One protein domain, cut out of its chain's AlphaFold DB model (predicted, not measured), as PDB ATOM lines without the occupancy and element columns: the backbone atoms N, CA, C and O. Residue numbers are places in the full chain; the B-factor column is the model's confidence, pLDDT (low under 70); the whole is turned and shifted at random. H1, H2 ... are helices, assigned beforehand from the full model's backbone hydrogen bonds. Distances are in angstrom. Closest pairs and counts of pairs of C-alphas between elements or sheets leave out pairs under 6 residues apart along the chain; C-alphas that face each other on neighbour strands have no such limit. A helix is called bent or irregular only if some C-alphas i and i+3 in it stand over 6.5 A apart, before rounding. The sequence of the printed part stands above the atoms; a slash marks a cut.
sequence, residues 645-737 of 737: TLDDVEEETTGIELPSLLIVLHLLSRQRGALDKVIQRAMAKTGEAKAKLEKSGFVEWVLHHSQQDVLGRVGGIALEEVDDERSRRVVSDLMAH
ATOM      1  N   THR A 645     134.693-118.448 336.175       79.12
ATOM      2  CA  THR A 645     134.097-118.125 334.879       79.12
ATOM      3  C   THR A 645     134.023-116.605 334.702       79.12
ATOM      4  O   THR A 645     134.281-115.848 335.631       79.12
ATOM      5  N   LEU A 646     133.743-116.130 333.485       74.38
ATOM      6  CA  LEU A 646     133.585-114.686 333.256       74.38
ATOM      7  C   LEU A 646     132.414-114.108 334.068       74.38
ATOM      8  O   LEU A 646     132.524-112.978 334.531       74.38
ATOM      9  N   ASP A 647     131.363-114.904 334.291       75.12
ATOM     10  CA  ASP A 647     130.195-114.512 335.083       75.12
ATOM     11  C   ASP A 647     130.572-114.348 336.574       75.12
ATOM     12  O   ASP A 647     130.232-113.340 337.188       75.12
ATOM     13  N   ASP A 648     131.388-115.259 337.124       80.25
ATOM     14  CA  ASP A 648     131.880-115.164 338.513       80.25
ATOM     15  C   ASP A 648     132.793-113.940 338.731       80.25
ATOM     16  O   ASP A 648     132.782-113.323 339.797       80.25
ATOM     17  N   VAL A 649     133.604-113.579 337.724       77.56
ATOM     18  CA  VAL A 649     134.469-112.388 337.802       77.56
ATOM     19  C   VAL A 649     133.635-111.109 337.772       77.56
ATOM     20  O   VAL A 649     133.950-110.198 338.530       77.56
ATOM     21  N   GLU A 650     132.596-111.035 336.932       74.75
ATOM     22  CA  GLU A 650     131.696-109.874 336.828       74.75
ATOM     23  C   GLU A 650     130.951-109.630 338.157       74.75
ATOM     24  O   GLU A 650     130.928-108.496 338.639       74.75
ATOM     25  N   GLU A 651     130.453-110.693 338.804       75.75
ATOM     26  CA  GLU A 651     129.758-110.622 340.099       75.75
ATOM     27  C   GLU A 651     130.679-110.281 341.288       75.75
ATOM     28  O   GLU A 651     130.275-109.529 342.179       75.75
ATOM     29  N   GLU A 652     131.919-110.790 341.315       72.62
ATOM     30  CA  GLU A 652     132.867-110.555 342.420       72.62
ATOM     31  C   GLU A 652     133.860-109.395 342.179       72.62
ATOM     32  O   GLU A 652     134.692-109.123 343.048       72.62
ATOM     33  N   THR A 653     133.778-108.661 341.060       63.78
ATOM     34  CA  THR A 653     134.719-107.575 340.678       63.78
ATOM     35  C   THR A 653     135.049-106.575 341.795       63.78
ATOM     36  O   THR A 653     136.186-106.120 341.888       63.78
ATOM     37  N   THR A 654     134.084-106.248 342.658       61.78
ATOM     38  CA  THR A 654     134.239-105.279 343.764       61.78
ATOM     39  C   THR A 654     134.667-105.906 345.100       61.78
ATOM     40  O   THR A 654     135.004-105.183 346.036       61.78
ATOM     41  N   GLY A 655     134.664-107.242 345.207       65.25
ATOM     42  CA  GLY A 655     134.980-108.000 346.426       65.25
ATOM     43  C   GLY A 655     136.275-108.821 346.362       65.25
ATOM     44  O   GLY A 655     136.686-109.392 347.375       65.25
ATOM     45  N   ILE A 656     136.929-108.901 345.199       68.50
ATOM     46  CA  ILE A 656     138.202-109.614 345.043       68.50
ATOM     47  C   ILE A 656     139.332-108.775 345.658       68.50
ATOM     48  O   ILE A 656     139.696-107.721 345.147       68.50
ATOM     49  N   GLU A 657     139.944-109.281 346.730       71.69
ATOM     50  CA  GLU A 657     141.107-108.669 347.397       71.69
ATOM     51  C   GLU A 657     142.422-108.870 346.599       71.69
ATOM     52  O   GLU A 657     143.417-109.406 347.104       71.69
ATOM     53  N   LEU A 658     142.419-108.474 345.322       75.62
ATOM     54  CA  LEU A 658     143.581-108.458 344.432       75.62
ATOM     55  C   LEU A 658     143.713-107.098 343.738       75.62
ATOM     56  O   LEU A 658     142.706-106.499 343.374       75.62
ATOM     57  N   PRO A 659     144.947-106.650 343.456       80.25
ATOM     58  CA  PRO A 659     145.188-105.504 342.587       80.25
ATOM     59  C   PRO A 659     144.478-105.637 341.233       80.25
ATOM     60  O   PRO A 659     144.668-106.639 340.532       80.25
ATOM     61  N   SER A 660     143.753-104.592 340.817       80.25
ATOM     62  CA  SER A 660     143.001-104.546 339.551       80.25
ATOM     63  C   SER A 660     143.857-104.928 338.342       80.25
ATOM     64  O   SER A 660     143.392-105.629 337.445       80.25
ATOM     65  N   LEU A 661     145.146-104.555 338.338       80.56
ATOM     66  CA  LEU A 661     146.062-104.916 337.254       80.56
ATOM     67  C   LEU A 661     146.218-106.436 337.095       80.56
ATOM     68  O   LEU A 661     146.252-106.924 335.968       80.56
ATOM     69  N   LEU A 662     146.306-107.197 338.192       83.81
ATOM     70  CA  LEU A 662     146.473-108.654 338.126       83.81
ATOM     71  C   LEU A 662     145.240-109.330 337.523       83.81
ATOM     72  O   LEU A 662     145.394-110.287 336.760       83.81
ATOM     73  N   ILE A 663     144.048-108.810 337.832       84.12
ATOM     74  CA  ILE A 663     142.772-109.283 337.282       84.12
ATOM     75  C   ILE A 663     142.703-108.956 335.785       84.12
ATOM     76  O   ILE A 663     142.446-109.848 334.979       84.12
ATOM     77  N   VAL A 664     143.021-107.717 335.391       83.31
ATOM     78  CA  VAL A 664     143.033-107.297 333.978       83.31
ATOM     79  C   VAL A 664     144.032-108.109 333.155       83.31
ATOM     80  O   VAL A 664     143.671-108.631 332.102       83.31
ATOM     81  N   LEU A 665     145.269-108.281 333.634       84.25
ATOM     82  CA  LEU A 665     146.277-109.096 332.948       84.25
ATOM     83  C   LEU A 665     145.826-110.556 332.807       84.25
ATOM     84  O   LEU A 665     145.989-111.141 331.735       84.25
ATOM     85  N   HIS A 666     145.199-111.114 333.847       85.25
ATOM     86  CA  HIS A 666     144.646-112.463 333.799       85.25
ATOM     87  C   HIS A 666     143.506-112.588 332.776       85.25
ATOM     88  O   HIS A 666     143.511-113.523 331.975       85.25
ATOM     89  N   LEU A 667     142.572-111.634 332.724       82.31
ATOM     90  CA  LEU A 667     141.497-111.617 331.726       82.31
ATOM     91  C   LEU A 667     142.041-111.516 330.294       82.31
ATOM     92  O   LEU A 667     141.616-112.271 329.420       82.31
ATOM     93  N   LEU A 668     143.042-110.662 330.067       81.44
ATOM     94  CA  LEU A 668     143.724-110.542 328.774       81.44
ATOM     95  C   LEU A 668     144.451-111.832 328.374       81.44
ATOM     96  O   LEU A 668     144.478-112.179 327.195       81.44
ATOM     97  N   SER A 669     145.025-112.559 329.339       82.62
ATOM     98  CA  SER A 669     145.711-113.836 329.088       82.62
ATOM     99  C   SER A 669     144.773-114.949 328.600       82.62
ATOM    100  O   SER A 669     145.222-115.868 327.912       82.62
ATOM    101  N   ARG A 670     143.473-114.854 328.924       79.31
ATOM    102  CA  ARG A 670     142.425-115.788 328.478       79.31
ATOM    103  C   ARG A 670     142.008-115.542 327.026       79.31
ATOM    104  O   ARG A 670     141.405-116.421 326.417       79.31
ATOM    105  N   GLN A 671     142.315-114.367 326.473       76.75
ATOM    106  CA  GLN A 671     141.964-113.982 325.108       76.75
ATOM    107  C   GLN A 671     143.136-114.215 324.153       76.75
ATOM    108  O   GLN A 671     144.286-113.862 324.425       76.75
ATOM    109  N   ARG A 672     142.853-114.823 322.998       71.62
ATOM    110  CA  ARG A 672     143.890-115.283 322.070       71.62
ATOM    111  C   ARG A 672     144.660-114.104 321.465       71.62
ATOM    112  O   ARG A 672     144.163-113.400 320.598       71.62
ATOM    113  N   GLY A 673     145.912-113.929 321.886       71.38
ATOM    114  CA  GLY A 673     146.837-112.938 321.325       71.38
ATOM    115  C   GLY A 673     146.612-111.488 321.778       71.38
ATOM    116  O   GLY A 673     147.432-110.639 321.437       71.38
ATOM    117  N   ALA A 674     145.572-111.194 322.567       77.69
ATOM    118  CA  ALA A 674     145.324-109.855 323.116       77.69
ATOM    119  C   ALA A 674     146.452-109.431 324.073       77.69
ATOM    120  O   ALA A 674     147.047-108.364 323.914       77.69
ATOM    121  N   LEU A 675     146.831-110.316 325.002       80.44
ATOM    122  CA  LEU A 675     147.920-110.071 325.950       80.44
ATOM    123  C   LEU A 675     149.261-109.777 325.257       80.44
ATOM    124  O   LEU A 675     149.959-108.842 325.643       80.44
ATOM    125  N   ASP A 676     149.626-110.542 324.226       79.94
ATOM    126  CA  ASP A 676     150.916-110.365 323.549       79.94
ATOM    127  C   ASP A 676     150.986-109.013 322.818       79.94
ATOM    128  O   ASP A 676     152.026-108.356 322.834       79.94
ATOM    129  N   LYS A 677     149.871-108.541 322.242       80.25
ATOM    130  CA  LYS A 677     149.782-107.201 321.640       80.25
ATOM    131  C   LYS A 677     149.846-106.088 322.687       80.25
ATOM    132  O   LYS A 677     150.515-105.079 322.452       80.25
ATOM    133  N   VAL A 678     149.188-106.274 323.837       81.69
ATOM    134  CA  VAL A 678     149.245-105.331 324.966       81.69
ATOM    135  C   VAL A 678     150.680-105.208 325.472       81.69
ATOM    136  O   VAL A 678     151.187-104.093 325.567       81.69
ATOM    137  N   ILE A 679     151.375-106.329 325.693       81.06
ATOM    138  CA  ILE A 679     152.786-106.343 326.106       81.06
ATOM    139  C   ILE A 679     153.665-105.659 325.048       81.06
ATOM    140  O   ILE A 679     154.482-104.806 325.389       81.06
ATOM    141  N   GLN A 680     153.473-105.960 323.760       78.88
ATOM    142  CA  GLN A 680     154.243-105.342 322.675       78.88
ATOM    143  C   GLN A 680     154.069-103.821 322.612       78.88
ATOM    144  O   GLN A 680     155.059-103.097 322.526       78.88
ATOM    145  N   ARG A 681     152.831-103.313 322.675       77.94
ATOM    146  CA  ARG A 681     152.564-101.864 322.631       77.94
ATOM    147  C   ARG A 681     152.973-101.155 323.916       77.94
ATOM    148  O   ARG A 681     153.478-100.031 323.849       77.94
ATOM    149  N   ALA A 682     152.788-101.805 325.065       77.69
ATOM    150  CA  ALA A 682     153.240-101.287 326.346       77.69
ATOM    151  C   ALA A 682     154.765-101.142 326.345       77.69
ATOM    152  O   ALA A 682     155.241-100.054 326.646       77.69
ATOM    153  N   MET A 683     155.522-102.149 325.899       74.56
ATOM    154  CA  MET A 683     156.994-102.134 325.894       74.56
ATOM    155  C   MET A 683     157.617-101.369 324.706       74.56
ATOM    156  O   MET A 683     158.763-100.931 324.779       74.56
ATOM    157  N   ALA A 684     156.888-101.133 323.608       68.31
ATOM    158  CA  ALA A 684     157.407-100.375 322.458       68.31
ATOM    159  C   ALA A 684     157.669 -98.888 322.773       68.31
ATOM    160  O   ALA A 684     158.574 -98.281 322.201       68.31
ATOM    161  N   LYS A 685     156.897 -98.293 323.693       60.12
ATOM    162  CA  LYS A 685     157.030 -96.876 324.080       60.12
ATOM    163  C   LYS A 685     158.195 -96.593 325.049       60.12
ATOM    164  O   LYS A 685     158.487 -95.429 325.289       60.12
ATOM    165  N   THR A 686     158.868 -97.611 325.600       58.03
ATOM    166  CA  THR A 686     159.987 -97.464 326.563       58.03
ATOM    167  C   THR A 686     161.369 -97.429 325.905       58.03
ATOM    168  O   THR A 686     162.362 -97.261 326.596       58.03
ATOM    169  N   GLY A 687     161.468 -97.560 324.576       51.03
ATOM    170  CA  GLY A 687     162.753 -97.529 323.859       51.03
ATOM    171  C   GLY A 687     163.588 -98.816 323.968       51.03
ATOM    172  O   GLY A 687     164.525 -99.000 323.196       51.03
ATOM    173  N   GLU A 688     163.204 -99.765 324.825       48.41
ATOM    174  CA  GLU A 688     163.852-101.076 325.039       48.41
ATOM    175  C   GLU A 688     163.510-102.124 323.954       48.41
ATOM    176  O   GLU A 688     163.668-103.333 324.126       48.41
ATOM    177  N   ALA A 689     163.042-101.669 322.792       41.53
ATOM    178  CA  ALA A 689     162.335-102.467 321.793       41.53
ATOM    179  C   ALA A 689     163.199-103.447 320.965       41.53
ATOM    180  O   ALA A 689     162.764-103.884 319.901       41.53
ATOM    181  N   LYS A 690     164.415-103.814 321.394       42.53
ATOM    182  CA  LYS A 690     165.265-104.736 320.611       42.53
ATOM    183  C   LYS A 690     165.984-105.850 321.366       42.53
ATOM    184  O   LYS A 690     166.543-106.706 320.687       42.53
ATOM    185  N   ALA A 691     165.971-105.901 322.701       41.06
ATOM    186  CA  ALA A 691     166.850-106.845 323.403       41.06
ATOM    187  C   ALA A 691     166.197-108.149 323.887       41.06
ATOM    188  O   ALA A 691     166.900-109.149 323.877       41.06
ATOM    189  N   LYS A 692     164.906-108.208 324.249       43.12
ATOM    190  CA  LYS A 692     164.198-109.469 324.579       43.12
ATOM    191  C   LYS A 692     162.691-109.221 324.669       43.12
ATOM    192  O   LYS A 692     162.204-108.664 325.644       43.12
ATOM    193  N   LEU A 693     161.940-109.627 323.648       53.69
ATOM    194  CA  LEU A 693     160.471-109.597 323.648       53.69
ATOM    195  C   LEU A 693     159.934-110.800 324.457       53.69
ATOM    196  O   LEU A 693     159.294-111.696 323.916       53.69
ATOM    197  N   GLU A 694     160.284-110.883 325.742       65.50
ATOM    198  CA  GLU A 694     159.942-112.012 326.616       65.50
ATOM    199  C   GLU A 694     158.981-111.555 327.725       65.50
ATOM    200  O   GLU A 694     159.144-110.479 328.297       65.50
ATOM    201  N   LYS A 695     157.975-112.383 328.051       74.62
ATOM    202  CA  LYS A 695     156.991-112.131 329.128       74.62
ATOM    203  C   LYS A 695     157.650-111.802 330.476       74.62
ATOM    204  O   LYS A 695     157.110-111.020 331.245       74.62
ATOM    205  N   SER A 696     158.839-112.344 330.723       74.38
ATOM    206  CA  SER A 696     159.692-112.040 331.875       74.38
ATOM    207  C   SER A 696     160.129-110.574 331.947       74.38
ATOM    208  O   SER A 696     160.057-109.986 333.020       74.38
ATOM    209  N   GLY A 697     160.512-109.960 330.822       75.44
ATOM    210  CA  GLY A 697     160.919-108.551 330.778       75.44
ATOM    211  C   GLY A 697     159.759-107.587 331.043       75.44
ATOM    212  O   GLY A 697     159.953-106.525 331.623       75.44
ATOM    213  N   PHE A 698     158.527-107.980 330.691       81.56
ATOM    214  CA  PHE A 698     157.331-107.226 331.076       81.56
ATOM    215  C   PHE A 698     157.081-107.288 332.588       81.56
ATOM    216  O   PHE A 698     156.761-106.269 333.189       81.56
ATOM    217  N   VAL A 699     157.264-108.455 333.216       82.06
ATOM    218  CA  VAL A 699     157.139-108.594 334.678       82.06
ATOM    219  C   VAL A 699     158.160-107.735 335.410       82.06
ATOM    220  O   VAL A 699     157.798-107.026 336.343       82.06
ATOM    221  N   GLU A 700     159.413-107.757 334.962       78.31
ATOM    222  CA  GLU A 700     160.474-106.917 335.514       78.31
ATOM    223  C   GLU A 700     160.129-105.427 335.378       78.31
ATOM    224  O   GLU A 700     160.169-104.695 336.365       78.31
ATOM    225  N   TRP A 701     159.663-104.991 334.201       80.94
ATOM    226  CA  TRP A 701     159.197-103.618 333.994       80.94
ATOM    227  C   TRP A 701     158.067-103.230 334.959       80.94
ATOM    228  O   TRP A 701     158.147-102.178 335.594       80.94
ATOM    229  N   VAL A 702     157.049-104.082 335.125       79.88
ATOM    230  CA  VAL A 702     155.924-103.830 336.039       79.88
ATOM    231  C   VAL A 702     156.385-103.738 337.499       79.88
ATOM    232  O   VAL A 702     155.924-102.860 338.221       79.88
ATOM    233  N   LEU A 703     157.319-104.591 337.934       75.06
ATOM    234  CA  LEU A 703     157.857-104.572 339.301       75.06
ATOM    235  C   LEU A 703     158.669-103.302 339.618       75.06
ATOM    236  O   LEU A 703     158.798-102.947 340.788       75.06
ATOM    237  N   HIS A 704     159.200-102.622 338.597       74.00
ATOM    238  CA  HIS A 704     159.991-101.394 338.736       74.00
ATOM    239  C   HIS A 704     159.183-100.090 338.607       74.00
ATOM    240  O   HIS A 704     159.750 -99.017 338.812       74.00
ATOM    241  N   HIS A 705     157.890-100.149 338.268       76.12
ATOM    242  CA  HIS A 705     157.051 -98.963 338.042       76.12
ATOM    243  C   HIS A 705     155.874 -98.905 339.020       76.12
ATOM    244  O   HIS A 705     155.407 -99.928 339.521       76.12
ATOM    245  N   SER A 706     155.364 -97.696 339.279       71.38
ATOM    246  CA  SER A 706     154.209 -97.531 340.163       71.38
ATOM    247  C   SER A 706     152.960 -98.182 339.558       71.38
ATOM    248  O   SER A 706     152.765 -98.205 338.339       71.38
ATOM    249  N   GLN A 707     152.071 -98.689 340.414       70.62
ATOM    250  CA  GLN A 707     150.828 -99.321 339.964       70.62
ATOM    251  C   GLN A 707     149.976 -98.373 339.102       70.62
ATOM    252  O   GLN A 707     149.389 -98.826 338.123       70.62
ATOM    253  N   GLN A 708     149.942 -97.073 339.415       71.69
ATOM    254  CA  GLN A 708     149.195 -96.072 338.643       71.69
ATOM    255  C   GLN A 708     149.797 -95.840 337.252       71.69
ATOM    256  O   GLN A 708     149.055 -95.778 336.273       71.69
ATOM    257  N   ASP A 709     151.127 -95.784 337.142       75.06
ATOM    258  CA  ASP A 709     151.807 -95.613 335.852       75.06
ATOM    259  C   ASP A 709     151.607 -96.831 334.947       75.06
ATOM    260  O   ASP A 709     151.354 -96.708 333.742       75.06
ATOM    261  N   VAL A 710     151.686 -98.026 335.538       75.88
ATOM    262  CA  VAL A 710     151.459 -99.280 334.821       75.88
ATOM    263  C   VAL A 710     149.997 -99.394 334.397       75.88
ATOM    264  O   VAL A 710     149.734 -99.679 333.229       75.88
ATOM    265  N   LEU A 711     149.043 -99.124 335.294       75.19
ATOM    266  CA  LEU A 711     147.609 -99.152 334.991       75.19
ATOM    267  C   LEU A 711     147.222 -98.120 333.929       75.19
ATOM    268  O   LEU A 711     146.523 -98.469 332.982       75.19
ATOM    269  N   GLY A 712     147.724 -96.886 334.012       75.81
ATOM    270  CA  GLY A 712     147.444 -95.850 333.015       75.81
ATOM    271  C   GLY A 712     147.941 -96.223 331.615       75.81
ATOM    272  O   GLY A 712     147.288 -95.925 330.612       75.81
ATOM    273  N   ARG A 713     149.075 -96.931 331.526       77.56
ATOM    274  CA  ARG A 713     149.660 -97.361 330.248       77.56
ATOM    275  C   ARG A 713     149.049 -98.653 329.710       77.56
ATOM    276  O   ARG A 713     148.833 -98.751 328.505       77.56
ATOM    277  N   VAL A 714     148.798 -99.637 330.572       78.81
ATOM    278  CA  VAL A 714     148.247-100.948 330.196       78.81
ATOM    279  C   VAL A 714     146.737-100.865 329.990       78.81
ATOM    280  O   VAL A 714     146.247-101.413 329.009       78.81
ATOM    281  N   GLY A 715     146.007-100.143 330.843       73.62
ATOM    282  CA  GLY A 715     144.544-100.051 330.819       73.62
ATOM    283  C   GLY A 715     143.990 -99.462 329.522       73.62
ATOM    284  O   GLY A 715     143.082-100.037 328.926       73.62
ATOM    285  N   GLY A 716     144.591 -98.378 329.015       73.69
ATOM    286  CA  GLY A 716     144.182 -97.785 327.735       73.69
ATOM    287  C   GLY A 716     144.389 -98.724 326.541       73.69
ATOM    288  O   GLY A 716     143.541 -98.800 325.659       73.69
ATOM    289  N   ILE A 717     145.482 -99.495 326.540       78.69
ATOM    290  CA  ILE A 717     145.791-100.466 325.477       78.69
ATOM    291  C   ILE A 717     144.916-101.724 325.618       78.69
ATOM    292  O   ILE A 717     144.496-102.305 324.620       78.69
ATOM    293  N   ALA A 718     144.619-102.140 326.852       77.62
ATOM    294  CA  ALA A 718     143.772-103.288 327.148       77.62
ATOM    295  C   ALA A 718     142.343-103.093 326.617       77.62
ATOM    296  O   ALA A 718     141.803-104.002 325.996       77.62
ATOM    297  N   LEU A 719     141.752-101.905 326.790       77.75
ATOM    298  CA  LEU A 719     140.398-101.602 326.303       77.75
ATOM    299  C   LEU A 719     140.277-101.649 324.767       77.75
ATOM    300  O   LEU A 719     139.210-101.993 324.252       77.75
ATOM    301  N   GLU A 720     141.361-101.339 324.047       76.88
ATOM    302  CA  GLU A 720     141.432-101.391 322.579       76.88
ATOM    303  C   GLU A 720     141.591-102.818 322.028       76.88
ATOM    304  O   GLU A 720     141.099-103.106 320.939       76.88
ATOM    305  N   GLU A 721     142.285-103.703 322.751       78.31
ATOM    306  CA  GLU A 721     142.657-105.047 322.270       78.31
ATOM    307  C   GLU A 721     141.777-106.185 322.805       78.31
ATOM    308  O   GLU A 721     141.934-107.329 322.380       78.31
ATOM    309  N   VAL A 722     140.860-105.897 323.732       76.88
ATOM    310  CA  VAL A 722     139.868-106.869 324.201       76.88
ATOM    311  C   VAL A 722     138.798-107.073 323.128       76.88
ATOM    312  O   VAL A 722     138.095-106.128 322.780       76.88
ATOM    313  N   ASP A 723     138.642-108.303 322.636       70.19
ATOM    314  CA  ASP A 723     137.699-108.630 321.550       70.19
ATOM    315  C   ASP A 723     136.244-108.810 322.040       70.19
ATOM    316  O   ASP A 723     135.295-108.623 321.279       70.19
ATOM    317  N   ASP A 724     136.054-109.151 323.319       77.50
ATOM    318  CA  ASP A 724     134.753-109.459 323.927       77.50
ATOM    319  C   ASP A 724     134.145-108.262 324.690       77.50
ATOM    320  O   ASP A 724     134.755-107.704 325.602       77.50
ATOM    321  N   GLU A 725     132.901-107.894 324.358       75.06
ATOM    322  CA  GLU A 725     132.176-106.746 324.936       75.06
ATOM    323  C   GLU A 725     131.903-106.899 326.444       75.06
ATOM    324  O   GLU A 725     131.743-105.905 327.154       75.06
ATOM    325  N   ARG A 726     131.834-108.136 326.960       74.25
ATOM    326  CA  ARG A 726     131.695-108.381 328.407       74.25
ATOM    327  C   ARG A 726     133.015-108.145 329.132       74.25
ATOM    328  O   ARG A 726     133.071-107.358 330.070       74.25
ATOM    329  N   SER A 727     134.096-108.731 328.625       76.12
ATOM    330  CA  SER A 727     135.450-108.508 329.140       76.12
ATOM    331  C   SER A 727     135.848-107.025 329.099       76.12
ATOM    332  O   SER A 727     136.511-106.545 330.014       76.12
ATOM    333  N   ARG A 728     135.406-106.270 328.081       79.19
ATOM    334  CA  ARG A 728     135.650-104.821 327.965       79.19
ATOM    335  C   ARG A 728     134.957-104.020 329.072       79.19
ATOM    336  O   ARG A 728     135.561-103.088 329.594       79.19
ATOM    337  N   ARG A 729     133.730-104.396 329.455       78.12
ATOM    338  CA  ARG A 729     132.997-103.777 330.576       78.12
ATOM    339  C   ARG A 729     133.684-104.041 331.912       78.12
ATOM    340  O   ARG A 729     134.019-103.089 332.603       78.12
ATOM    341  N   VAL A 730     134.030-105.298 332.189       78.56
ATOM    342  CA  VAL A 730     134.758-105.688 333.410       78.56
ATOM    343  C   VAL A 730     136.110-104.972 333.524       78.56
ATOM    344  O   VAL A 730     136.455-104.467 334.588       78.56
ATOM    345  N   VAL A 731     136.875-104.879 332.429       79.75
ATOM    346  CA  VAL A 731     138.143-104.126 332.415       79.75
ATOM    347  C   VAL A 731     137.894-102.629 332.622       79.75
ATOM    348  O   VAL A 731     138.626-102.010 333.382       79.75
ATOM    349  N   SER A 732     136.867-102.042 332.002       79.69
ATOM    350  CA  SER A 732     136.518-100.628 332.203       79.69
ATOM    351  C   SER A 732     136.162-100.322 333.661       79.69
ATOM    352  O   SER A 732     136.629 -99.317 334.195       79.69
ATOM    353  N   ASP A 733     135.388-101.192 334.310       78.50
ATOM    354  CA  ASP A 733     134.964-101.023 335.702       78.50
ATOM    355  C   ASP A 733     136.152-101.165 336.670       78.50
ATOM    356  O   ASP A 733     136.321-100.347 337.573       78.50
ATOM    357  N   LEU A 734     137.047-102.129 336.426       75.56
ATOM    358  CA  LEU A 734     138.277-102.326 337.209       75.56
ATOM    359  C   LEU A 734     139.331-101.225 337.016       75.56
ATOM    360  O   LEU A 734     140.232-101.116 337.843       75.56
ATOM    361  N   MET A 735     139.279-100.466 335.914       71.94
ATOM    362  CA  MET A 735     140.173 -99.325 335.657       71.94
ATOM    363  C   MET A 735     139.597 -97.991 336.161       71.94
ATOM    364  O   MET A 735     140.332 -97.007 336.231       71.94
ATOM    365  N   ALA A 736     138.297 -97.934 336.470       68.00
ATOM    366  CA  ALA A 736     137.634 -96.755 337.032       68.00
ATOM    367  C   ALA A 736     137.768 -96.658 338.567       68.00
ATOM    368  O   ALA A 736     137.533 -95.586 339.133       68.00
ATOM    369  N   HIS A 737     138.144 -97.767 339.210       58.25
ATOM    370  CA  HIS A 737     138.424 -97.926 340.637       58.25
ATOM    371  C   HIS A 737     139.921 -98.127 340.870       58.25
ATOM    372  O   HIS A 737     140.418 -97.568 341.875       58.25
TER     373      HIS A 737
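Overview. This is residues 645 to 737 of the 737 residues of the protein "Conserved oligomeric Golgi complex subunit 5" of Pseudozyma hubeiensis (strain SY62) (UniProt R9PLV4). Three helices, H2, H5 and H6, stand side by side as a small bundle, their centres making a triangle. H3 packs on H5 at a steep angle, H4 stands next to H3 on the far side of the bundle from H1, the link from H3 to H4 with Lys 690 makes one end of the long axis, and H1 lies beside H6 at the other end, only loosely joined to it. The printed part has 93 residues with six named helices, H1 to H6 in order along the chain, and no named strand; the class is all helix. The whole is compact, with a radius of gyration of the C-alphas of 13.1 A, yet elongated, spanning 41 by 26 by 19 A.

Along the chain. Begin with the longest helix, H5: find C-alpha 707 at (150.828, -99.321, 339.964), from where H5 runs 20.3 A to residue 721. It is neither bent nor irregular, but only just: C-alphas 713 and 716 are 6.0 A apart. After it comes H6, residues 725 to 736, 16.6 A long, ending at C-alpha 736 at (137.634, -96.755, 337.032). Before H5 lie H2, residues 660 to 669, 14.3 A; H3, residues 674 to 684, 15.4 A; and H4, residues 695 to 703. The first helix is H1, residues 646 to 652, beginning at C-alpha 646 at (133.585, -114.686, 333.256).

Arrangement. H5 and H6 touch as a helical hairpin, opposite ways at a shallow tilt of 20 degrees; look at their closest C-alphas, Leu 719 and Arg 728, 6.0 A apart. H2 touches H6 at a shallow tilt of 22 degrees, opposite ways, closest at C-alphas 660 and 734, 5.7 A. H2 touches H5, running the same way at a shallow tilt of 33 degrees, only just short of steep; the closest C-alphas, Leu 661 and Leu 711, are 6.4 A apart. H3 touches H5 at a steep tilt of 54 degrees, closest at C-alphas 674 and 721, 5.6 A. H2 and H3 touch only at the corner by their link, closest at C-alphas 668 and 675, 5.1 A. H4 only just touches H3, with 3 pairs of C-alphas within 8 A, the closest being Ile 679 and Phe 698, 6.8 A. H1 and H6 are close but not clearly touching, C-alphas 650 and 730 being 6.2 A apart. H1 and H2 are apart. In H1, H2, H3, H4 and H6 every O i to N i+4 pair is within hydrogen-bond range; in H5, 8 of 11 are.

Size, cuts and confidence. The farthest C-alphas, those of Glu 651 and Lys 690, are 40.9 A apart. The printed part has no cut, and no link is long. Look for low confidence, pLDDT under 70, at residues 653 to 656, 684 to 694 and 736 to 737; the mean of the printed part is 73.6.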